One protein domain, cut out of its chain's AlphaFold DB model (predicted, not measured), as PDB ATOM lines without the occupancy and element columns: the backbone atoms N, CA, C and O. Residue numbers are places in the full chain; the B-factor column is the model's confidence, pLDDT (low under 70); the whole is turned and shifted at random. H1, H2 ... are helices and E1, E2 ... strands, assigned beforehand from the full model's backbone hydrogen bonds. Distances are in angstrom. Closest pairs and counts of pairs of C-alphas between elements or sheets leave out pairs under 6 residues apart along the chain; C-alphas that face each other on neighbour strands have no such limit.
ATOM      1  N   THR A  15      46.791 -36.092 -37.103       97.12
ATOM      2  CA  THR A  15      47.382 -35.680 -35.831       97.12
ATOM      3  C   THR A  15      48.818 -35.244 -36.053       97.12
ATOM      4  O   THR A  15      49.533 -35.806 -36.883       97.12
ATOM      5  N   GLY A  16      49.238 -34.222 -35.325       93.56
ATOM      6  CA  GLY A  16      50.564 -33.651 -35.478       93.56
ATOM      7  C   GLY A  16      50.941 -32.762 -34.313       93.56
ATOM      8  O   GLY A  16      50.152 -32.566 -33.392       93.56
ATOM      9  N   LYS A  17      52.162 -32.237 -34.344       89.75
ATOM     10  CA  LYS A  17      52.682 -31.340 -33.316       89.75
ATOM     11  C   LYS A  17      53.107 -30.015 -33.936       89.75
ATOM     12  O   LYS A  17      53.984 -30.004 -34.790       89.75
ATOM     13  N   LEU A  18      52.517 -28.913 -33.484       83.44
ATOM     14  CA  LEU A  18      52.885 -27.551 -33.885       83.44
ATOM     15  C   LEU A  18      53.133 -26.706 -32.643       83.44
ATOM     16  O   LEU A  18      52.406 -26.822 -31.661       83.44
ATOM     17  N   CYS A  19      54.173 -25.870 -32.667       79.25
ATOM     18  CA  CYS A  19      54.508 -24.961 -31.561       79.25
ATOM     19  C   CYS A  19      54.572 -25.650 -30.177       79.25
ATOM     20  O   CYS A  19      54.275 -25.044 -29.151       79.25
ATOM     21  N   GLY A  20      54.951 -26.933 -30.146       76.94
ATOM     22  CA  GLY A  20      55.029 -27.734 -28.921       76.94
ATOM     23  C   GLY A  20      53.720 -28.358 -28.436       76.94
ATOM     24  O   GLY A  20      53.752 -29.084 -27.445       76.94
ATOM     25  N   LEU A  21      52.605 -28.142 -29.129       73.88
ATOM     26  CA  LEU A  21      51.292 -28.693 -28.800       73.88
ATOM     27  C   LEU A  21      50.915 -29.811 -29.771       73.88
ATOM     28  O   LEU A  21      51.145 -29.693 -30.975       73.88
ATOM     29  N   ASN A  22      50.353 -30.902 -29.244       85.88
ATOM     30  CA  ASN A  22      49.744 -31.930 -30.081       85.88
ATOM     31  C   ASN A  22      48.368 -31.443 -30.517       85.88
ATOM     32  O   ASN A  22      47.582 -30.995 -29.686       85.88
ATOM     33  N   TYR A  23      48.083 -31.578 -31.801       93.31
ATOM     34  CA  TYR A  23      46.818 -31.209 -32.405       93.31
ATOM     35  C   TYR A  23      46.233 -32.381 -33.176       93.31
ATOM     36  O   TYR A  23      46.948 -33.174 -33.794       93.31
ATOM     37  N   ARG A  24      44.904 -32.431 -33.203       96.25
ATOM     38  CA  ARG A  24      44.119 -33.198 -34.166       96.25
ATOM     39  C   ARG A  24      43.349 -32.235 -35.059       96.25
ATOM     40  O   ARG A  24      42.649 -31.366 -34.545       96.25
ATOM     41  N   VAL A  25      43.413 -32.429 -36.374       97.44
ATOM     42  CA  VAL A  25      42.541 -31.733 -37.330       97.44
ATOM     43  C   VAL A  25      41.133 -32.300 -37.180       97.44
ATOM     44  O   VAL A  25      40.887 -33.456 -37.527       97.44
ATOM     45  N   ILE A  26      40.208 -31.520 -36.632       94.69
ATOM     46  CA  ILE A  26      38.819 -31.944 -36.411       94.69
ATOM     47  C   ILE A  26      37.890 -31.520 -37.549       94.69
ATOM     48  O   ILE A  26      36.859 -32.157 -37.756       94.69
ATOM     49  N   GLY A  27      38.279 -30.518 -38.336       94.19
ATOM     50  CA  GLY A  27      37.532 -30.078 -39.505       94.19
ATOM     51  C   GLY A  27      38.355 -29.191 -40.429       94.19
ATOM     52  O   GLY A  27      39.465 -28.782 -40.090       94.19
ATOM     53  N   ARG A  28      37.801 -28.905 -41.602       96.06
ATOM     54  CA  ARG A  28      38.309 -27.937 -42.570       96.06
ATOM     55  C   ARG A  28      37.154 -27.075 -43.056       96.06
ATOM     56  O   ARG A  28      36.101 -27.595 -43.416       96.06
ATOM     57  N   VAL A  29      37.366 -25.771 -43.104       93.00
ATOM     58  CA  VAL A  29      36.434 -24.794 -43.656       93.00
ATOM     59  C   VAL A  29      37.102 -24.133 -44.857       93.00
ATOM     60  O   VAL A  29      38.266 -23.751 -44.788       93.00
ATOM     61  N   VAL A  30      36.383 -24.009 -45.970       94.06
ATOM     62  CA  VAL A  30      36.814 -23.162 -47.088       94.06
ATOM     63  C   VAL A  30      36.046 -21.865 -46.991       94.06
ATOM     64  O   VAL A  30      34.817 -21.851 -47.129       94.06
ATOM     65  N   LEU A  31      36.772 -20.782 -46.757       90.25
ATOM     66  CA  LEU A  31      36.214 -19.445 -46.770       90.25
ATOM     67  C   LEU A  31      36.606 -18.739 -48.057       90.25
ATOM     68  O   LEU A  31      37.554 -19.119 -48.743       90.25
ATOM     69  N   GLY A  32      35.848 -17.703 -48.390       86.69
ATOM     70  CA  GLY A  32      36.222 -16.812 -49.463       86.69
ATOM     71  C   GLY A  32      35.746 -15.390 -49.250       86.69
ATOM     72  O   GLY A  32      34.792 -15.132 -48.518       86.69
ATOM     73  N   THR A  33      36.417 -14.457 -49.906       87.25
ATOM     74  CA  THR A  33      36.098 -13.028 -49.889       87.25
ATOM     75  C   THR A  33      36.103 -12.512 -51.317       87.25
ATOM     76  O   THR A  33      36.853 -13.002 -52.161       87.25
ATOM     77  N   ASN A  34      35.234 -11.548 -51.620       82.75
ATOM     78  CA  ASN A  34      35.224 -10.948 -52.948       82.75
ATOM     79  C   ASN A  34      36.212  -9.780 -52.998       82.75
ATOM     80  O   ASN A  34      36.042  -8.790 -52.283       82.75
ATOM     81  N   VAL A  35      37.213  -9.886 -53.865       74.38
ATOM     82  CA  VAL A  35      38.214  -8.853 -54.124       74.38
ATOM     83  C   VAL A  35      38.139  -8.495 -55.598       74.38
ATOM     84  O   VAL A  35      38.340  -9.335 -56.463       74.38
ATOM     85  N   ASP A  36      37.805  -7.236 -55.888       80.69
ATOM     86  CA  ASP A  36      37.738  -6.708 -57.257       80.69
ATOM     87  C   ASP A  36      36.872  -7.535 -58.235       80.69
ATOM     88  O   ASP A  36      37.103  -7.543 -59.441       80.69
ATOM     89  N   GLY A  37      35.806  -8.159 -57.721       82.62
ATOM     90  CA  GLY A  37      34.867  -8.960 -58.509       82.62
ATOM     91  C   GLY A  37      35.207 -10.449 -58.557       82.62
ATOM     92  O   GLY A  37      34.343 -11.243 -58.927       82.62
ATOM     93  N   GLU A  38      36.389 -10.850 -58.094       82.50
ATOM     94  CA  GLU A  38      36.813 -12.247 -58.014       82.50
ATOM     95  C   GLU A  38      36.657 -12.780 -56.590       82.50
ATOM     96  O   GLU A  38      36.799 -12.043 -55.616       82.50
ATOM     97  N   THR A  39      36.300 -14.060 -56.450       85.19
ATOM     98  CA  THR A  39      36.257 -14.694 -55.126       85.19
ATOM     99  C   THR A  39      37.603 -15.335 -54.859       85.19
ATOM    100  O   THR A  39      37.984 -16.282 -55.540       85.19
ATOM    101  N   TRP A  40      38.295 -14.809 -53.860       84.00
ATOM    102  CA  TRP A  40      39.509 -15.394 -53.327       84.00
ATOM    103  C   TRP A  40      39.153 -16.412 -52.251       84.00
ATOM    104  O   TRP A  40      38.306 -16.104 -51.413       84.00
ATOM    105  N   TYR A  41      39.777 -17.590 -52.272       88.88
ATOM    106  CA  TYR A  41      39.503 -18.676 -51.330       88.88
ATOM    107  C   TYR A  41      40.726 -18.997 -50.477       88.88
ATOM    108  O   TYR A  41      41.850 -18.982 -50.969       88.88
ATOM    109  N   TRP A  42      40.493 -19.372 -49.223       92.31
ATOM    110  CA  TRP A  42      41.509 -19.945 -48.342       92.31
ATOM    111  C   TRP A  42      40.925 -21.112 -47.546       92.31
ATOM    112  O   TRP A  42      39.705 -21.299 -47.477       92.31
ATOM    113  N   ASN A  43      41.808 -21.926 -46.974       93.75
ATOM    114  CA  ASN A  43      41.433 -23.088 -46.177       93.75
ATOM    115  C   ASN A  43      41.767 -22.833 -44.711       93.75
ATOM    116  O   ASN A  43      42.872 -22.413 -44.384       93.75
ATOM    117  N   GLU A  44      40.833 -23.150 -43.828       95.06
ATOM    118  CA  GLU A  44      41.017 -23.115 -42.383       95.06
ATOM    119  C   GLU A  44      40.857 -24.522 -41.826       95.06
ATOM    120  O   GLU A  44      39.789 -25.121 -41.915       95.06
ATOM    121  N   TYR A  45      41.930 -25.073 -41.274       96.00
ATOM    122  CA  TYR A  45      41.930 -26.355 -40.586       96.00
ATOM    123  C   TYR A  45      41.675 -26.117 -39.101       96.00
ATOM    124  O   TYR A  45      42.497 -25.517 -38.405       96.00
ATOM    125  N   ASN A  46      40.547 -26.622 -38.612       94.12
ATOM    126  CA  ASN A  46      40.182 -26.557 -37.205       94.12
ATOM    127  C   ASN A  46      40.999 -27.594 -36.443       94.12
ATOM    128  O   ASN A  46      40.898 -28.797 -36.709       94.12
ATOM    129  N   LEU A  47      41.805 -27.128 -35.501       93.81
ATOM    130  CA  LEU A  47      42.674 -27.942 -34.673       93.81
ATOM    131  C   LEU A  47      42.130 -28.006 -33.250       93.81
ATOM    132  O   LEU A  47      41.723 -26.992 -32.692       93.81
ATOM    133  N   LEU A  48      42.190 -29.191 -32.651       88.56
ATOM    134  CA  LEU A  48      41.902 -29.414 -31.238       88.56
ATOM    135  C   LEU A  48      43.145 -29.983 -30.562       88.56
ATOM    136  O   LEU A  48      43.675 -30.994 -31.035       88.56
ATOM    137  N   ASP A  49      43.604 -29.349 -29.487       85.25
ATOM    138  CA  ASP A  49      44.720 -29.868 -28.697       85.25
ATOM    139  C   ASP A  49      44.288 -30.876 -27.617       85.25
ATOM    140  O   ASP A  49      43.099 -31.085 -27.357       85.25
ATOM    141  N   ASP A  50      45.269 -31.512 -26.970       80.38
ATOM    142  CA  ASP A  50      45.037 -32.501 -25.904       80.38
ATOM    143  C   ASP A  50      44.317 -31.917 -24.668       80.38
ATOM    144  O   ASP A  50      43.773 -32.668 -23.856       80.38
ATOM    145  N   SER A  51      44.311 -30.589 -24.506       73.00
ATOM    146  CA  SER A  51      43.616 -29.880 -23.426       73.00
ATOM    147  C   SER A  51      42.194 -29.447 -23.801       73.00
ATOM    148  O   SER A  51      41.474 -28.897 -22.965       73.00
ATOM    149  N   GLY A  52      41.770 -29.720 -25.038       78.25
ATOM    150  CA  GLY A  52      40.472 -29.330 -25.571       78.25
ATOM    151  C   GLY A  52      40.406 -27.877 -26.044       78.25
ATOM    152  O   GLY A  52      39.305 -27.375 -26.255       78.25
ATOM    153  N   GLN A  53      41.544 -27.194 -26.200       80.06
ATOM    154  CA  GLN A  53      41.587 -25.843 -26.759       80.06
ATOM    155  C   GLN A  53      41.599 -25.894 -28.286       80.06
ATOM    156  O   GLN A  53      42.265 -26.739 -28.896       80.06
ATOM    157  N   ASN A  54      40.863 -24.966 -28.898       83.75
ATOM    158  CA  ASN A  54      40.801 -24.824 -30.345       83.75
ATOM    159  C   ASN A  54      41.918 -23.910 -30.860       83.75
ATOM    160  O   ASN A  54      42.265 -22.902 -30.240       83.75
ATOM    161  N   ALA A  55      42.434 -24.240 -32.035       88.25
ATOM    162  CA  ALA A  55      43.266 -23.365 -32.848       88.25
ATOM    163  C   ALA A  55      42.861 -23.505 -34.319       88.25
ATOM    164  O   ALA A  55      42.279 -24.514 -34.712       88.25
ATOM    165  N   THR A  56      43.202 -22.521 -35.141       94.25
ATOM    166  CA  THR A  56      42.909 -22.551 -36.577       94.25
ATOM    167  C   THR A  56      44.209 -22.454 -37.352       94.25
ATOM    168  O   THR A  56      44.911 -21.449 -37.265       94.25
ATOM    169  N   LEU A  57      44.547 -23.498 -38.104       95.12
ATOM    170  CA  LEU A  57      45.669 -23.465 -39.033       95.12
ATOM    171  C   LEU A  57      45.151 -23.064 -40.411       95.12
ATOM    172  O   LEU A  57      44.362 -23.774 -41.023       95.12
ATOM    173  N   VAL A  58      45.588 -21.914 -40.885       94.44
ATOM    174  CA  VAL A  58      45.163 -21.313 -42.144       94.44
ATOM    175  C   VAL A  58      46.166 -21.677 -43.220       94.44
ATOM    176  O   VAL A  58      47.367 -21.544 -42.996       94.44
ATOM    177  N   PHE A  59      45.663 -22.087 -44.379       93.06
ATOM    178  CA  PHE A  59      46.418 -22.238 -45.614       93.06
ATOM    179  C   PHE A  59      45.870 -21.300 -46.687       93.06
ATOM    180  O   PHE A  59      44.676 -21.329 -47.010       93.06
ATOM    181  N   GLU A  60      46.773 -20.536 -47.282       86.31
ATOM    182  CA  GLU A  60      46.512 -19.668 -48.420       86.31
ATOM    183  C   GLU A  60      47.604 -19.882 -49.474       86.31
ATOM    184  O   GLU A  60      48.770 -20.082 -49.142       86.31
ATOM    185  N   GLU A  61      47.242 -19.836 -50.752       82.75
ATOM    186  CA  GLU A  61      48.214 -19.809 -51.843       82.75
ATOM    187  C   GLU A  61      48.337 -18.374 -52.344       82.75
ATOM    188  O   GLU A  61      47.432 -17.882 -53.003       82.75
ATOM    189  N   THR A  62      49.425 -17.681 -52.009       77.12
ATOM    190  CA  THR A  62      49.634 -16.278 -52.396       77.12
ATOM    191  C   THR A  62      50.485 -16.179 -53.660       77.12
ATOM    192  O   THR A  62      51.037 -17.164 -54.154       77.12
ATOM    193  N   GLU A  63      50.665 -14.962 -54.183       73.25
ATOM    194  CA  GLU A  63      51.611 -14.725 -55.286       73.25
ATOM    195  C   GLU A  63      53.056 -15.128 -54.940       73.25
ATOM    196  O   GLU A  63      53.859 -15.392 -55.837       73.25
ATOM    197  N   ASN A  64      53.397 -15.175 -53.648       72.81
ATOM    198  CA  ASN A  64      54.720 -15.569 -53.166       72.81
ATOM    199  C   ASN A  64      54.811 -17.070 -52.847       72.81
ATOM    200  O   ASN A  64      55.864 -17.538 -52.409       72.81
ATOM    201  N   GLY A  65      53.735 -17.819 -53.089       77.75
ATOM    202  CA  GLY A  65      53.622 -19.239 -52.802       77.75
ATOM    203  C   GLY A  65      52.729 -19.539 -51.593       77.75
ATOM    204  O   GLY A  65      51.983 -18.680 -51.126       77.75
ATOM    205  N   PRO A  66      52.759 -20.785 -51.100       82.00
ATOM    206  CA  PRO A  66      51.910 -21.223 -50.002       82.00
ATOM    207  C   PRO A  66      52.308 -20.558 -48.684       82.00
ATOM    208  O   PRO A  66      53.472 -20.599 -48.278       82.00
ATOM    209  N   GLU A  67      51.322 -20.022 -47.981       85.50
ATOM    210  CA  GLU A  67      51.473 -19.408 -46.670       85.50
ATOM    211  C   GLU A  67      50.619 -20.151 -45.642       85.50
ATOM    212  O   GLU A  67      49.473 -20.531 -45.899       85.50
ATOM    213  N   TRP A  68      51.207 -20.368 -44.465       89.88
ATOM    214  CA  TRP A  68      50.564 -21.039 -43.346       89.88
ATOM    215  C   TRP A  68      50.614 -20.151 -42.109       89.88
ATOM    216  O   TRP A  68      51.674 -19.638 -41.742       89.88
ATOM    217  N   LYS A  69      49.478 -19.998 -41.429       89.00
ATOM    218  CA  LYS A  69      49.420 -19.290 -40.146       89.00
ATOM    219  C   LYS A  69      48.594 -20.044 -39.122       89.00
ATOM    220  O   LYS A  69      47.524 -20.551 -39.438       89.00
ATOM    221  N   LEU A  70      49.070 -20.082 -37.883       89.25
ATOM    222  CA  LEU A  70      48.349 -20.676 -36.760       89.25
ATOM    223  C   LEU A  70      47.721 -19.577 -35.910       89.25
ATOM    224  O   LEU A  70      48.438 -18.753 -35.342       89.25
ATOM    225  N   PHE A  71      46.397 -19.600 -35.801       90.44
ATOM    226  CA  PHE A  71      45.602 -18.670 -35.015       90.44
ATOM    227  C   PHE A  71      45.081 -19.308 -33.735       90.44
ATOM    228  O   PHE A  71      44.610 -20.444 -33.730       90.44
ATOM    229  N   VAL A  72      45.111 -18.527 -32.660       83.81
ATOM    230  CA  VAL A  72      44.460 -18.845 -31.387       83.81
ATOM    231  C   VAL A  72      43.605 -17.668 -30.944       83.81
ATOM    232  O   VAL A  72      43.994 -16.511 -31.127       83.81
ATOM    233  N   GLN A  73      42.448 -17.959 -30.356       83.75
ATOM    234  CA  GLN A  73      41.588 -16.938 -29.762       83.75
ATOM    235  C   GLN A  73      42.260 -16.342 -28.520       83.75
ATOM    236  O   GLN A  73      42.995 -17.025 -27.799       83.75
ATOM    237  N   PHE A  74      42.035 -15.059 -28.267       81.19
ATOM    238  CA  PHE A  74      42.488 -14.397 -27.048       81.19
ATOM    239  C   PHE A  74      41.516 -13.295 -26.632       81.19
ATOM    240  O   PHE A  74      40.778 -12.772 -27.459       81.19
ATOM    241  N   GLU A  75      41.562 -12.917 -25.355       84.75
ATOM    242  CA  GLU A  75      40.845 -11.746 -24.851       84.75
ATOM    243  C   GLU A  75      41.781 -10.526 -24.888       84.75
ATOM    244  O   GLU A  75      42.846 -10.566 -24.256       84.75
ATOM    245  N   PRO A  76      41.441  -9.452 -25.622       86.19
ATOM    246  CA  PRO A  76      42.243  -8.237 -25.638       86.19
ATOM    247  C   PRO A  76      42.305  -7.552 -24.273       86.19
ATOM    248  O   PRO A  76      41.355  -7.580 -23.496       86.19
ATOM    249  N   LEU A  77      43.391  -6.824 -24.014       82.50
ATOM    250  CA  LEU A  77      43.510  -5.985 -22.812       82.50
ATOM    251  C   LEU A  77      42.557  -4.786 -22.850       82.50
ATOM    252  O   LEU A  77      42.072  -4.329 -21.819       82.50
ATOM    253  N   THR A  78      42.294  -4.276 -24.052       81.25
ATOM    254  CA  THR A  78      41.267  -3.264 -24.314       81.25
ATOM    255  C   THR A  78      40.335  -3.809 -25.395       81.25
ATOM    256  O   THR A  78      40.560  -3.540 -26.581       81.25
ATOM    257  N   PRO A  79      39.338  -4.636 -25.024       86.25
ATOM    258  CA  PRO A  79      38.403  -5.191 -25.988       86.25
ATOM    259  C   PRO A  79      37.588  -4.061 -26.617       86.25
ATOM    260  O   PRO A  79      37.264  -3.063 -25.968       86.25
ATOM    261  N   MET A  80      37.278  -4.217 -27.900       93.12
ATOM    262  CA  MET A  80      36.386  -3.315 -28.622       93.12
ATOM    263  C   MET A  80      35.094  -4.041 -28.976       93.12
ATOM    264  O   MET A  80      35.069  -5.254 -29.132       93.12
ATOM    265  N   THR A  81      34.022  -3.286 -29.131       94.44
ATOM    266  CA  THR A  81      32.736  -3.785 -29.621       94.44
ATOM    267  C   THR A  81      32.779  -4.036 -31.129       94.44
ATOM    268  O   THR A  81      33.548  -3.401 -31.859       94.44
ATOM    269  N   ALA A  82      31.878  -4.883 -31.636       93.00
ATOM    270  CA  ALA A  82      31.683  -5.064 -33.076       93.00
ATOM    271  C   ALA A  82      31.390  -3.733 -33.797       93.00
ATOM    272  O   ALA A  82      31.923  -3.458 -34.871       93.00
ATOM    273  N   ALA A  83      30.616  -2.841 -33.168       95.12
ATOM    274  CA  ALA A  83      30.331  -1.515 -33.706       95.12
ATOM    275  C   ALA A  83      31.589  -0.632 -33.810       95.12
ATOM    276  O   ALA A  83      31.701   0.175 -34.735       95.12
ATOM    277  N   GLU A  84      32.525  -0.738 -32.864       96.44
ATOM    278  CA  GLU A  84      33.822  -0.058 -32.932       96.44
ATOM    279  C   GLU A  84      34.708  -0.638 -34.028       96.44
ATOM    280  O   GLU A  84      35.265   0.139 -34.805       96.44
ATOM    281  N   ALA A  85      34.783  -1.967 -34.129       95.31
ATOM    282  CA  ALA A  85      35.514  -2.661 -35.186       95.31
ATOM    283  C   ALA A  85      34.980  -2.299 -36.580       95.31
ATOM    284  O   ALA A  85      35.757  -1.961 -37.469       95.31
ATOM    285  N   ALA A  86      33.657  -2.220 -36.748       95.38
ATOM    286  CA  ALA A  86      33.009  -1.845 -38.005       95.38
ATOM    287  C   ALA A  86      33.323  -0.416 -38.479       95.38
ATOM    288  O   ALA A  86      33.169  -0.102 -39.661       95.38
ATOM    289  N   ARG A  87      33.758   0.473 -37.577       96.25
ATOM    290  CA  ARG A  87      34.191   1.833 -37.936       96.25
ATOM    291  C   ARG A  87      35.655   1.902 -38.354       96.25
ATOM    292  O   ARG A  87      36.059   2.933 -38.896       96.25
ATOM    293  N   LYS A  88      36.430   0.846 -38.099       95.44
ATOM    294  CA  LYS A  88      37.850   0.795 -38.419       95.44
ATOM    295  C   LYS A  88      38.094   0.700 -39.919       95.44
ATOM    296  O   LYS A  88      37.281   0.181 -40.684       95.44
ATOM    297  N   LYS A  89      39.239   1.223 -40.339       94.56
ATOM    298  CA  LYS A  89      39.700   1.245 -41.726       94.56
ATOM    299  C   LYS A  89      41.166   0.840 -41.792       94.56
ATOM    300  O   LYS A  89      41.901   0.963 -40.817       94.56
ATOM    301  N   VAL A  90      41.601   0.407 -42.973       89.25
ATOM    302  CA  VAL A  90      43.028   0.218 -43.257       89.25
ATOM    303  C   VAL A  90      43.787   1.509 -42.936       89.25
ATOM    304  O   VAL A  90      43.369   2.596 -43.338       89.25
ATOM    305  N   GLY A  91      44.888   1.382 -42.200       89.19
ATOM    306  CA  GLY A  91      45.693   2.491 -41.692       89.19
ATOM    307  C   GLY A  91      45.321   2.965 -40.284       89.19
ATOM    308  O   GLY A  91      46.166   3.580 -39.632       89.19
ATOM    309  N   ASP A  92      44.123   2.653 -39.774       94.62
ATOM    310  CA  ASP A  92      43.805   2.888 -38.362       94.62
ATOM    311  C   ASP A  92      44.676   2.000 -37.474       94.62
ATOM    312  O   ASP A  92      45.007   0.879 -37.840       94.62
ATOM    313  N   THR A  93      44.998   2.453 -36.265       92.38
ATOM    314  CA  THR A  93      45.681   1.613 -35.274       92.38
ATOM    315  C   THR A  93      44.702   1.002 -34.275       92.38
ATOM    316  O   THR A  93      43.734   1.646 -33.846       92.38
ATOM    317  N   VAL A  94      44.992  -0.223 -33.846       90.75
ATOM    318  CA  VAL A  94      44.309  -0.929 -32.753       90.75
ATOM    319  C   VAL A  94      45.321  -1.394 -31.716       90.75
ATOM    320  O   VAL A  94      46.448  -1.718 -32.061       90.75
ATOM    321  N   ALA A  95      44.941  -1.399 -30.441       88.44
ATOM    322  CA  ALA A  95      45.811  -1.803 -29.338       88.44
ATOM    323  C   ALA A  95      45.164  -2.958 -28.565       88.44
ATOM    324  O   ALA A  95      44.708  -2.784 -27.440       88.44
ATOM    325  N   LEU A  96      45.080  -4.135 -29.195       82.56
ATOM    326  CA  LEU A  96      44.453  -5.309 -28.577       82.56
ATOM    327  C   LEU A  96      45.359  -5.954 -27.506       82.56
ATOM    328  O   LEU A  96      44.857  -6.482 -26.520       82.56
ATOM    329  N   ASN A  97      46.687  -5.846 -27.657       74.12
ATOM    330  CA  ASN A  97      47.713  -6.361 -26.732       74.12
ATOM    331  C   ASN A  97      48.734  -5.260 -26.346       74.12
ATOM    332  O   ASN A  97      49.936  -5.426 -26.548       74.12
ATOM    333  N   ASP A  98      48.258  -4.107 -25.857       70.00
ATOM    334  CA  ASP A  98      49.019  -2.911 -25.410       70.00
ATOM    335  C   ASP A  98      49.848  -2.148 -26.456       70.00
ATOM    336  O   ASP A  98      50.132  -0.961 -26.278       70.00
ATOM    337  N   LYS A  99      50.242  -2.784 -27.560       77.38
ATOM    338  CA  LYS A  99      50.971  -2.129 -28.653       77.38
ATOM    339  C   LYS A  99      50.000  -1.712 -29.761       77.38
ATOM    340  O   LYS A  99      49.236  -2.558 -30.224       77.38
ATOM    341  N   PRO A 100      50.035  -0.448 -30.225       86.19
ATOM    342  CA  PRO A 100      49.298  -0.038 -31.411       86.19
ATOM    343  C   PRO A 100      49.813  -0.779 -32.650       86.19
ATOM    344  O   PRO A 100      50.986  -0.663 -33.003       86.19
ATOM    345  N   VAL A 101      48.927  -1.510 -33.316       87.06
ATOM    346  CA  VAL A 101      49.177  -2.221 -34.570       87.06
ATOM    347  C   VAL A 101      48.298  -1.604 -35.659       87.06
ATOM    348  O   VAL A 101      47.102  -1.402 -35.420       87.06
ATOM    349  N   PRO A 102      48.850  -1.254 -36.833       88.88
ATOM    350  CA  PRO A 102      48.044  -0.752 -37.934       88.88
ATOM    351  C   PRO A 102      47.162  -1.864 -38.504       88.88
ATOM    352  O   PRO A 102      47.615  -2.980 -38.742       88.88
ATOM    353  N   ILE A 103      45.907  -1.530 -38.778       91.62
ATOM    354  CA  ILE A 103      45.004  -2.354 -39.565       91.62
ATOM    355  C   ILE A 103      45.508  -2.349 -40.999       91.62
ATOM    356  O   ILE A 103      45.626  -1.301 -41.637       91.62
ATOM    357  N   THR A 104      45.801  -3.535 -41.502       85.19
ATOM    358  CA  THR A 104      46.318  -3.768 -42.846       85.19
ATOM    359  C   THR A 104      45.215  -4.237 -43.784       85.19
ATOM    360  O   THR A 104      45.237  -3.891 -44.962       85.19
ATOM    361  N   PHE A 105      44.190  -4.914 -43.258       84.69
ATOM    362  CA  PHE A 105      43.062  -5.408 -44.041       84.69
ATOM    363  C   PHE A 105      41.729  -5.150 -43.350       84.69
ATOM    364  O   PHE A 105      41.634  -5.281 -42.137       84.69
ATOM    365  N   VAL A 106      40.690  -4.861 -44.130       88.69
ATOM    366  CA  VAL A 106      39.291  -4.953 -43.696       88.69
ATOM    367  C   VAL A 106      38.534  -5.678 -44.795       88.69
ATOM    368  O   VAL A 106      38.638  -5.299 -45.964       88.69
ATOM    369  N   GLY A 107      37.757  -6.694 -44.443       88.25
ATOM    370  CA  GLY A 107      36.988  -7.431 -45.429       88.25
ATOM    371  C   GLY A 107      35.813  -8.188 -44.853       88.25
ATOM    372  O   GLY A 107      35.383  -7.976 -43.719       88.25
ATOM    373  N   ARG A 108      35.251  -9.034 -45.714       88.31
ATOM    374  CA  ARG A 108      34.037  -9.788 -45.449       88.31
ATOM    375  C   ARG A 108      34.201 -11.199 -45.989       88.31
ATOM    376  O   ARG A 108      34.272 -11.380 -47.201       88.31
ATOM    377  N   SER A 109      34.276 -12.174 -45.098       89.62
ATOM    378  CA  SER A 109      34.416 -13.580 -45.457       89.62
ATOM    379  C   SER A 109      33.041 -14.217 -45.642       89.62
ATOM    380  O   SER A 109      32.041 -13.749 -45.100       89.62
ATOM    381  N   ARG A 110      32.981 -15.283 -46.436       89.38
ATOM    382  CA  ARG A 110      31.847 -16.197 -46.529       89.38
ATOM    383  C   ARG A 110      32.340 -17.629 -46.398       89.38
ATOM    384  O   ARG A 110      33.357 -17.967 -46.994       89.38
ATOM    385  N   VAL A 111      31.586 -18.475 -45.709       88.88
ATOM    386  CA  VAL A 111      31.835 -19.919 -45.649       88.88
ATOM    387  C   VAL A 111      31.259 -20.599 -46.889       88.88
ATOM    388  O   VAL A 111      30.064 -20.499 -47.165       88.88
ATOM    389  N   TYR A 112      32.098 -21.294 -47.652       90.94
ATOM    390  CA  TYR A 112      31.701 -21.978 -48.887       90.94
ATOM    391  C   TYR A 112      31.644 -23.495 -48.747       90.94
ATOM    392  O   TYR A 112      30.850 -24.145 -49.426       90.94
ATOM    393  N   HIS A 113      32.482 -24.064 -47.885       93.69
ATOM    394  CA  HIS A 113      32.549 -25.504 -47.695       93.69
ATOM    395  C   HIS A 113      32.984 -25.845 -46.275       93.69
ATOM    396  O   HIS A 113      33.774 -25.116 -45.678       93.69
ATOM    397  N   ILE A 114      32.477 -26.964 -45.762       91.12
ATOM    398  CA  ILE A 114      32.829 -27.522 -44.461       91.12
ATOM    399  C   ILE A 114      33.048 -29.024 -44.644       91.12
ATOM    400  O   ILE A 114      32.217 -29.720 -45.228       91.12
ATOM    401  N   GLU A 115      34.154 -29.511 -44.104       93.12
ATOM    402  CA  GLU A 115      34.533 -30.915 -44.025       93.12
ATOM    403  C   GLU A 115      34.821 -31.258 -42.556       93.12
ATOM    404  O   GLU A 115      35.535 -30.527 -41.872       93.12
ATOM    405  N   GLY A 116      34.289 -32.371 -42.049       93.31
ATOM    406  CA  GLY A 116      34.452 -32.740 -40.639       93.31
ATOM    407  C   GLY A 116      33.640 -31.853 -39.690       93.31
ATOM    408  O   GLY A 116      32.486 -31.530 -39.966       93.31
ATOM    409  N   GLN A 117      34.223 -31.510 -38.542       86.44
ATOM    410  CA  GLN A 117      33.579 -30.705 -37.507       86.44
ATOM    411  C   GLN A 117      33.762 -29.205 -37.780       86.44
ATOM    412  O   GLN A 117      34.881 -28.680 -37.759       86.44
ATOM    413  N   ALA A 118      32.644 -28.513 -38.003       76.25
ATOM    414  CA  ALA A 118      32.598 -27.056 -38.049       76.25
ATOM    415  C   ALA A 118      32.901 -26.452 -36.664       76.25
ATOM    416  O   ALA A 118      32.601 -27.098 -35.651       76.25
ATOM    417  N   PRO A 119      33.428 -25.217 -36.591       76.69
ATOM    418  CA  PRO A 119      33.393 -24.455 -35.349       76.69
ATOM    419  C   PRO A 119      31.931 -24.271 -34.891       76.69
ATOM    420  O   PRO A 119      31.008 -24.262 -35.710       76.69
ATOM    421  N   GLU A 120      31.707 -24.179 -33.579       73.00
ATOM    422  CA  GLU A 120      30.366 -24.119 -32.978       73.00
ATOM    423  C   GLU A 120      29.524 -22.948 -33.499       73.00
ATOM    424  O   GLU A 120      29.752 -21.817 -33.106       73.00
ATOM    425  N   GLY A 121      28.510 -23.219 -34.325       72.31
ATOM    426  CA  GLY A 121      27.628 -22.186 -34.884       72.31
ATOM    427  C   GLY A 121      28.004 -21.715 -36.292       72.31
ATOM    428  O   GLY A 121      27.392 -20.770 -36.773       72.31
ATOM    429  N   VAL A 122      28.985 -22.355 -36.950       77.38
ATOM    430  CA  VAL A 122      29.331 -22.084 -38.354       77.38
ATOM    431  C   VAL A 122      28.563 -23.018 -39.281       77.38
ATOM    432  O   VAL A 122      28.663 -24.244 -39.189       77.38
ATOM    433  N   GLU A 123      27.894 -22.429 -40.258       81.94
ATOM    434  CA  GLU A 123      27.189 -23.080 -41.348       81.94
ATOM    435  C   GLU A 123      27.694 -22.594 -42.718       81.94
ATOM    436  O   GLU A 123      28.327 -21.547 -42.883       81.94
ATOM    437  N   ILE A 124      27.418 -23.380 -43.760       87.88
ATOM    438  CA  ILE A 124      27.725 -22.973 -45.134       87.88
ATOM    439  C   ILE A 124      26.857 -21.767 -45.507       87.88
ATOM    440  O   ILE A 124      25.635 -21.807 -45.400       87.88
ATOM    441  N   GLY A 125      27.491 -20.727 -46.045       87.88
ATOM    442  CA  GLY A 125      26.846 -19.483 -46.455       87.88
ATOM    443  C   GLY A 125      26.982 -18.351 -45.442       87.88
ATOM    444  O   GLY A 125      26.713 -17.204 -45.812       87.88
ATOM    445  N   ASP A 126      27.453 -18.651 -44.232       85.06
ATOM    446  CA  ASP A 126      27.691 -17.669 -43.183       85.06
ATOM    447  C   ASP A 126      28.707 -16.616 -43.583       85.06
ATOM    448  O   ASP A 126      29.582 -16.857 -44.415       85.06
ATOM    449  N   ILE A 127      28.550 -15.419 -43.016       88.81
ATOM    450  CA  ILE A 127      29.321 -14.240 -43.391       88.81
ATOM    451  C   ILE A 127      29.768 -13.476 -42.151       88.81
ATOM    452  O   ILE A 127      28.913 -12.971 -41.428       88.81
ATOM    453  N   ALA A 128      31.074 -13.264 -42.016       87.06
ATOM    454  CA  ALA A 128      31.661 -12.391 -41.008       87.06
ATOM    455  C   ALA A 128      32.334 -11.178 -41.661       87.06
ATOM    456  O   ALA A 128      32.850 -11.252 -42.781       87.06
ATOM    457  N   ASN A 129      32.318 -10.042 -40.971       92.62
ATOM    458  CA  ASN A 129      33.232  -8.946 -41.274       92.62
ATOM    459  C   ASN A 129      34.469  -9.114 -40.407       92.62
ATOM    460  O   ASN A 129      34.393  -9.652 -39.310       92.62
ATOM    461  N   TYR A 130      35.602  -8.635 -40.884       92.81
ATOM    462  CA  TYR A 130      36.827  -8.735 -40.120       92.81
ATOM    463  C   TYR A 130      37.795  -7.636 -40.502       92.81
ATOM    464  O   TYR A 130      37.714  -7.045 -41.585       92.81
ATOM    465  N   PHE A 131      38.742  -7.388 -39.613       93.38
ATOM    466  CA  PHE A 131      39.955  -6.678 -39.954       93.38
ATOM    467  C   PHE A 131      41.168  -7.461 -39.479       93.38
ATOM    468  O   PHE A 131      41.123  -8.126 -38.443       93.38
ATOM    469  N   ASN A 132      42.268  -7.297 -40.206       90.31
ATOM    470  CA  ASN A 132      43.577  -7.779 -39.801       90.31
ATOM    471  C   ASN A 132      44.426  -6.576 -39.424       90.31
ATOM    472  O   ASN A 132      44.499  -5.600 -40.172       90.31
ATOM    473  N   ALA A 133      45.078  -6.657 -38.280       90.38
ATOM    474  CA  ALA A 133      46.119  -5.752 -37.845       90.38
ATOM    475  C   ALA A 133      47.419  -6.551 -37.802       90.38
ATOM    476  O   ALA A 133      47.582  -7.446 -36.977       90.38
ATOM    477  N   ASP A 134      48.319  -6.271 -38.738       80.38
ATOM    478  CA  ASP A 134      49.489  -7.109 -38.996       80.38
ATOM    479  C   ASP A 134      50.786  -6.318 -38.818       80.38
ATOM    480  O   ASP A 134      50.916  -5.167 -39.237       80.38
ATOM    481  N   THR A 135      51.758  -6.962 -38.181       70.69
ATOM    482  CA  THR A 135      53.110  -6.441 -37.948       70.69
ATOM    483  C   THR A 135      54.186  -7.158 -38.767       70.69
ATOM    484  O   THR A 135      55.367  -6.823 -38.645       70.69
ATOM    485  N   GLY A 136      53.792  -8.134 -39.590       67.62
ATOM    486  CA  GLY A 136      54.653  -9.011 -40.381       67.62
ATOM    487  C   GLY A 136      55.209 -10.217 -39.616       67.62
ATOM    488  O   GLY A 136      56.026 -10.941 -40.169       67.62
ATOM    489  N   PHE A 137      54.825 -10.404 -38.354       57.66
ATOM    490  CA  PHE A 137      55.238 -11.539 -37.515       57.66
ATOM    491  C   PHE A 137      54.079 -12.037 -36.647       57.66
ATOM    492  O   PHE A 137      53.875 -13.234 -36.466       57.66
ATOM    493  N   GLU A 138      53.314 -11.088 -36.111       72.25
ATOM    494  CA  GLU A 138      52.058 -11.336 -35.420       72.25
ATOM    495  C   GLU A 138      50.941 -10.656 -36.204       72.25
ATOM    496  O   GLU A 138      51.028  -9.458 -36.505       72.25
ATOM    497  N   MET A 139      49.894 -11.426 -36.476       84.00
ATOM    498  CA  MET A 139      48.650 -10.931 -37.038       84.00
ATOM    499  C   MET A 139      47.569 -10.963 -35.966       84.00
ATOM    500  O   MET A 139      47.323 -11.996 -35.354       84.00
ATOM    501  N   GLN A 140      46.903  -9.840 -35.746       90.12
ATOM    502  CA  GLN A 140      45.731  -9.751 -34.892       90.12
ATOM    503  C   GLN A 140      44.499  -9.628 -35.773       90.12
ATOM    504  O   GLN A 140      44.440  -8.761 -36.638       90.12
ATOM    505  N   VAL A 141      43.517 -10.484 -35.550       91.38
ATOM    506  CA  VAL A 141      42.264 -10.486 -36.299       91.38
ATOM    507  C   VAL A 141      41.161 -10.140 -35.329       91.38
ATOM    508  O   VAL A 141      41.057 -10.758 -34.273       91.38
ATOM    509  N   ALA A 142      40.351  -9.152 -35.685       93.00
ATOM    510  CA  ALA A 142      39.043  -8.981 -35.081       93.00
ATOM    511  C   ALA A 142      38.014  -9.407 -36.118       93.00
ATOM    512  O   ALA A 142      37.981  -8.844 -37.213       93.00
ATOM    513  N   SER A 143      37.202 -10.393 -35.777       91.50
ATOM    514  CA  SER A 143      36.142 -10.917 -36.629       91.50
ATOM    515  C   SER A 143      34.822 -10.708 -35.919       91.50
ATOM    516  O   SER A 143      34.728 -10.931 -34.717       91.50
ATOM    517  N   TRP A 144      33.822 -10.204 -36.628       91.75
ATOM    518  CA  TRP A 144      32.530  -9.920 -36.037       91.75
ATOM    519  C   TRP A 144      31.391 -10.200 -36.996       91.75
ATOM    520  O   TRP A 144      31.462  -9.989 -38.214       91.75
ATOM    521  N   THR A 145      30.280 -10.594 -36.397       83.62
ATOM    522  CA  THR A 145      29.008 -10.737 -37.080       83.62
ATOM    523  C   THR A 145      27.936 -10.153 -36.175       83.62
ATOM    524  O   THR A 145      27.811 -10.569 -35.029       83.62
ATOM    525  N   GLY A 146      27.205  -9.166 -36.706       84.25
ATOM    526  CA  GLY A 146      26.322  -8.285 -35.936       84.25
ATOM    527  C   GLY A 146      27.032  -7.693 -34.730       84.25
ATOM    528  O   GLY A 146      27.970  -6.920 -34.925       84.25
ATOM    529  N   ASP A 147      26.579  -8.040 -33.524       88.56
ATOM    530  CA  ASP A 147      27.100  -7.484 -32.266       88.56
ATOM    531  C   ASP A 147      28.187  -8.351 -31.609       88.56
ATOM    532  O   ASP A 147      28.880  -7.884 -30.702       88.56
ATOM    533  N   GLU A 148      28.366  -9.587 -32.076       83.56
ATOM    534  CA  GLU A 148      29.368 -10.516 -31.556       83.56
ATOM    535  C   GLU A 148      30.710 -10.296 -32.249       83.56
ATOM    536  O   GLU A 148      30.773 -10.161 -33.472       83.56
ATOM    537  N   ILE A 149      31.780 -10.234 -31.455       91.19
ATOM    538  CA  ILE A 149      33.146 -10.005 -31.914       91.19
ATOM    539  C   ILE A 149      34.103 -10.942 -31.195       91.19
ATOM    540  O   ILE A 149      34.028 -11.123 -29.981       91.19
ATOM    541  N   GLU A 150      35.038 -11.482 -31.956       86.62
ATOM    542  CA  GLU A 150      36.075 -12.373 -31.479       86.62
ATOM    543  C   GLU A 150      37.441 -11.888 -31.951       86.62
ATOM    544  O   GLU A 150      37.585 -11.272 -33.015       86.62
ATOM    545  N   PHE A 151      38.455 -12.168 -31.136       88.50
ATOM    546  CA  PHE A 151      39.816 -11.724 -31.374       88.50
ATOM    547  C   PHE A 151      40.764 -12.901 -31.434       88.50
ATOM    548  O   PHE A 151      40.758 -13.789 -30.581       88.50
ATOM    549  N   TYR A 152      41.626 -12.872 -32.438       88.94
ATOM    550  CA  TYR A 152      42.555 -13.949 -32.708       88.94
ATOM    551  C   TYR A 152      43.935 -13.406 -32.950       88.94
ATOM    552  O   TYR A 152      44.121 -12.312 -33.482       88.94
ATOM    553  N   ARG A 153      44.912 -14.210 -32.565       87.38
ATOM    554  CA  ARG A 153      46.308 -13.924 -32.803       87.38
ATOM    555  C   ARG A 153      46.916 -15.046 -33.616       87.38
ATOM    556  O   ARG A 153      46.923 -16.192 -33.174       87.38
ATOM    557  N   GLY A 154      47.414 -14.674 -34.782       86.56
ATOM    558  CA  GLY A 154      48.106 -15.517 -35.735       86.56
ATOM    559  C   GLY A 154      49.612 -15.355 -35.643       86.56
ATOM    560  O   GLY A 154      50.114 -14.240 -35.481       86.56
ATOM    561  N   ILE A 155      50.314 -16.469 -35.800       82.19
ATOM    562  CA  ILE A 155      51.754 -16.516 -36.062       82.19
ATOM    563  C   ILE A 155      52.012 -17.231 -37.383       82.19
ATOM    564  O   ILE A 155      51.242 -18.112 -37.773       82.19
ATOM    565  N   ASP A 156      53.108 -16.870 -38.043       82.44
ATOM    566  CA  ASP A 156      53.604 -17.617 -39.195       82.44
ATOM    567  C   ASP A 156      54.054 -19.017 -38.792       82.44
ATOM    568  O   ASP A 156      54.763 -19.207 -37.801       82.44
ATOM    569  N   VAL A 157      53.658 -19.997 -39.596       82.81
ATOM    570  CA  VAL A 157      54.147 -21.371 -39.509       82.81
ATOM    571  C   VAL A 157      54.784 -21.695 -40.849       82.81
ATOM    572  O   VAL A 157      54.206 -21.424 -41.897       82.81
ATOM    573  N   SER A 158      55.999 -22.238 -40.855       83.44
ATOM    574  CA  SER A 158      56.610 -22.607 -42.130       83.44
ATOM    575  C   SER A 158      55.959 -23.870 -42.695       83.44
ATOM    576  O   SER A 158      55.472 -24.724 -41.952       83.44
ATOM    577  N   VAL A 159      55.991 -24.024 -44.021       85.56
ATOM    578  CA  VAL A 159      55.552 -25.270 -44.670       85.56
ATOM    579  C   VAL A 159      56.318 -26.485 -44.132       85.56
ATOM    580  O   VAL A 159      55.724 -27.546 -43.955       85.56
ATOM    581  N   ASP A 160      57.602 -26.313 -43.800       83.38
ATOM    582  CA  ASP A 160      58.438 -27.353 -43.198       83.38
ATOM    583  C   ASP A 160      57.938 -27.730 -41.797       83.38
ATOM    584  O   ASP A 160      57.855 -28.913 -41.480       83.38
ATOM    585  N   ASP A 161      57.536 -26.754 -40.976       85.31
ATOM    586  CA  ASP A 161      56.988 -27.018 -39.640       85.31
ATOM    587  C   ASP A 161      55.647 -27.764 -39.723       85.31
ATOM    588  O   ASP A 161      55.409 -28.690 -38.947       85.31
ATOM    589  N   VAL A 162      54.783 -27.426 -40.692       92.00
ATOM    590  CA  VAL A 162      53.537 -28.177 -40.948       92.00
ATOM    591  C   VAL A 162      53.850 -29.597 -41.427       92.00
ATOM    592  O   VAL A 162      53.266 -30.561 -40.925       92.00
ATOM    593  N   ALA A 163      54.799 -29.743 -42.355       91.06
ATOM    594  CA  ALA A 163      55.221 -31.031 -42.896       91.06
ATOM    595  C   ALA A 163      55.781 -31.952 -41.811       91.06
ATOM    596  O   ALA A 163      55.314 -33.077 -41.640       91.06
ATOM    597  N   VAL A 164      56.749 -31.464 -41.036       88.31
ATOM    598  CA  VAL A 164      57.365 -32.196 -39.928       88.31
ATOM    599  C   VAL A 164      56.328 -32.483 -38.847       88.31
ATOM    600  O   VAL A 164      56.198 -33.628 -38.408       88.31
ATOM    601  N   GLY A 165      55.548 -31.469 -38.467       91.19
ATOM    602  CA  GLY A 165      54.557 -31.551 -37.403       91.19
ATOM    603  C   GLY A 165      53.503 -32.623 -37.653       91.19
ATOM    604  O   GLY A 165      53.216 -33.412 -36.755       91.19
ATOM    605  N   PHE A 166      52.970 -32.700 -38.874       94.94
ATOM    606  CA  PHE A 166      51.936 -33.668 -39.265       94.94
ATOM    607  C   PHE A 166      52.474 -34.897 -40.011       94.94
ATOM    608  O   PHE A 166      51.691 -35.750 -40.432       94.94
ATOM    609  N   ARG A 167      53.800 -35.028 -40.153       93.44
ATOM    610  CA  ARG A 167      54.473 -36.123 -40.879       93.44
ATOM    611  C   ARG A 167      53.997 -36.249 -42.329       93.44
ATOM    612  O   ARG A 167      53.729 -37.345 -42.824       93.44
ATOM    613  N   LEU A 168      53.884 -35.109 -42.999       91.56
ATOM    614  CA  LEU A 168      53.420 -34.985 -44.374       91.56
ATOM    615  C   LEU A 168      54.601 -34.706 -45.319       91.56
ATOM    616  O   LEU A 168      55.569 -34.062 -44.923       91.56
ATOM    617  N   PRO A 169      54.539 -35.174 -46.577       85.50
ATOM    618  CA  PRO A 169      55.517 -34.800 -47.595       85.50
ATOM    619  C   PRO A 169      55.358 -33.317 -47.964       85.50
ATOM    620  O   PRO A 169      54.255 -32.883 -48.310       85.50
ATOM    621  N   VAL A 170      56.455 -32.555 -47.901       80.50
ATOM    622  CA  VAL A 170      56.480 -31.094 -48.131       80.50
ATOM    623  C   VAL A 170      55.896 -30.735 -49.500       80.50
ATOM    624  O   VAL A 170      55.132 -29.780 -49.614       80.50
ATOM    625  N   GLU A 171      56.164 -31.548 -50.528       78.00
ATOM    626  CA  GLU A 171      55.720 -31.303 -51.909       78.00
ATOM    627  C   GLU A 171      54.197 -31.383 -52.073       78.00
ATOM    628  O   GLU A 171      53.658 -30.975 -53.098       78.00
ATOM    629  N   LYS A 172      53.489 -31.933 -51.078       76.50
ATOM    630  CA  LYS A 172      52.022 -32.003 -51.055       76.50
ATOM    631  C   LYS A 172      51.379 -30.970 -50.127       76.50
ATOM    632  O   LYS A 172      50.167 -31.015 -49.923       76.50
ATOM    633  N   LEU A 173      52.172 -30.089 -49.524       74.75
ATOM    634  CA  LEU A 173      51.700 -28.950 -48.728       74.75
ATOM    635  C   LEU A 173      51.891 -27.617 -49.453       74.75
ATOM    636  O   LEU A 173      51.294 -26.612 -49.079       74.75
TER     637      LEU A 173
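What this domain is: This is residues 15 to 173 of the 384 residues of the protein "DUF4178 domain-containing protein" of Verrucomicrobia bacterium (UniProt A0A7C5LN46). The core is a closed barrel of eight antiparallel strands, E2 to E9, with the short helices H1 and H2 packed outside its wall on opposite sides. The short strand E1 is paired onto E2 outside the ring, and H2 packs on E1. The printed part has 159 residues, with nine named strands and two named helices in the order E1 E2 E3 E4 E5 H1 E6 E7 E8 E9 H2. The class is mostly strand. The whole is compact, with a radius of gyration of the C-alphas of 15.6 A, and rounded, spanning 43 by 35 by 33 A.

Where its parts are: E1 covers residues 15 to 18, beginning at C-alpha 15 (47.382, -35.680, -35.831). E2, residues 21 to 35, is 34.7 A long and bends by 81 degrees at residue 24. E3, residues 38 to 49, is 35.1 A long. E4, residues 54 to 62, and E5, residues 65 to 73, measure 25.2 A and 26.1 A. H1 covers residues 82 to 85. E6, residues 101 to 116, begins at C-alpha 101 (49.177, -2.221, -34.570), is 34.4 A long and bends by 79 degrees at residue 112. E7 covers residues 127 to 134, E8 residues 138 to 145, and E9 residues 148 to 157, 28.2 A long. H2, residues 159 to 166, ends at C-alpha 166 (51.936, -33.668, -39.265).

How they stand to each other: Round the barrel run E2 E3 E4 E5 E9 E8 E7 E6 and back to E2. E1 to E5, and E6 to E9, are meanders, each strand the antiparallel neighbour of the one before. E1 and E2 form a hairpin, with N 16 and O 23 2.9 A apart. E2 pairs with E3 through N 29 and O 44, 2.8 A. E5 and E9 are antiparallel neighbours, with N 70 and O 155 2.9 A apart, within hydrogen-bond range, and E6 and E2 are antiparallel neighbours that close the ring, with N 30 and O 113 2.8 A apart. H1 is on the barrel, over E8 at a height of 7.9 A; the closest C-alphas of the two are those of Ala 82 and Trp 144, 5.8 A apart. H2 is on the barrel at a height of 6.9 A and slantwise to the strands, at 46 degrees to E1 on the local plane; the closest C-alphas of H2 and E1 are those of Phe 166 and Gly 16, 4.0 A apart. Every O i to N i+4 pair of H2 is within hydrogen-bond range; H1 is too short for such a pair.

The domain as a whole: The two C-alphas farthest apart are those of Ala 83 and Pro 169, 44.0 A. The printed part has no cut. The link from H1 to E6 is long, and its residues 93 to 94 pair antiparallel with residues 101 to 102 of E6. Mean pLDDT of the printed part is 86.6, with residues 136 to 137 under 70.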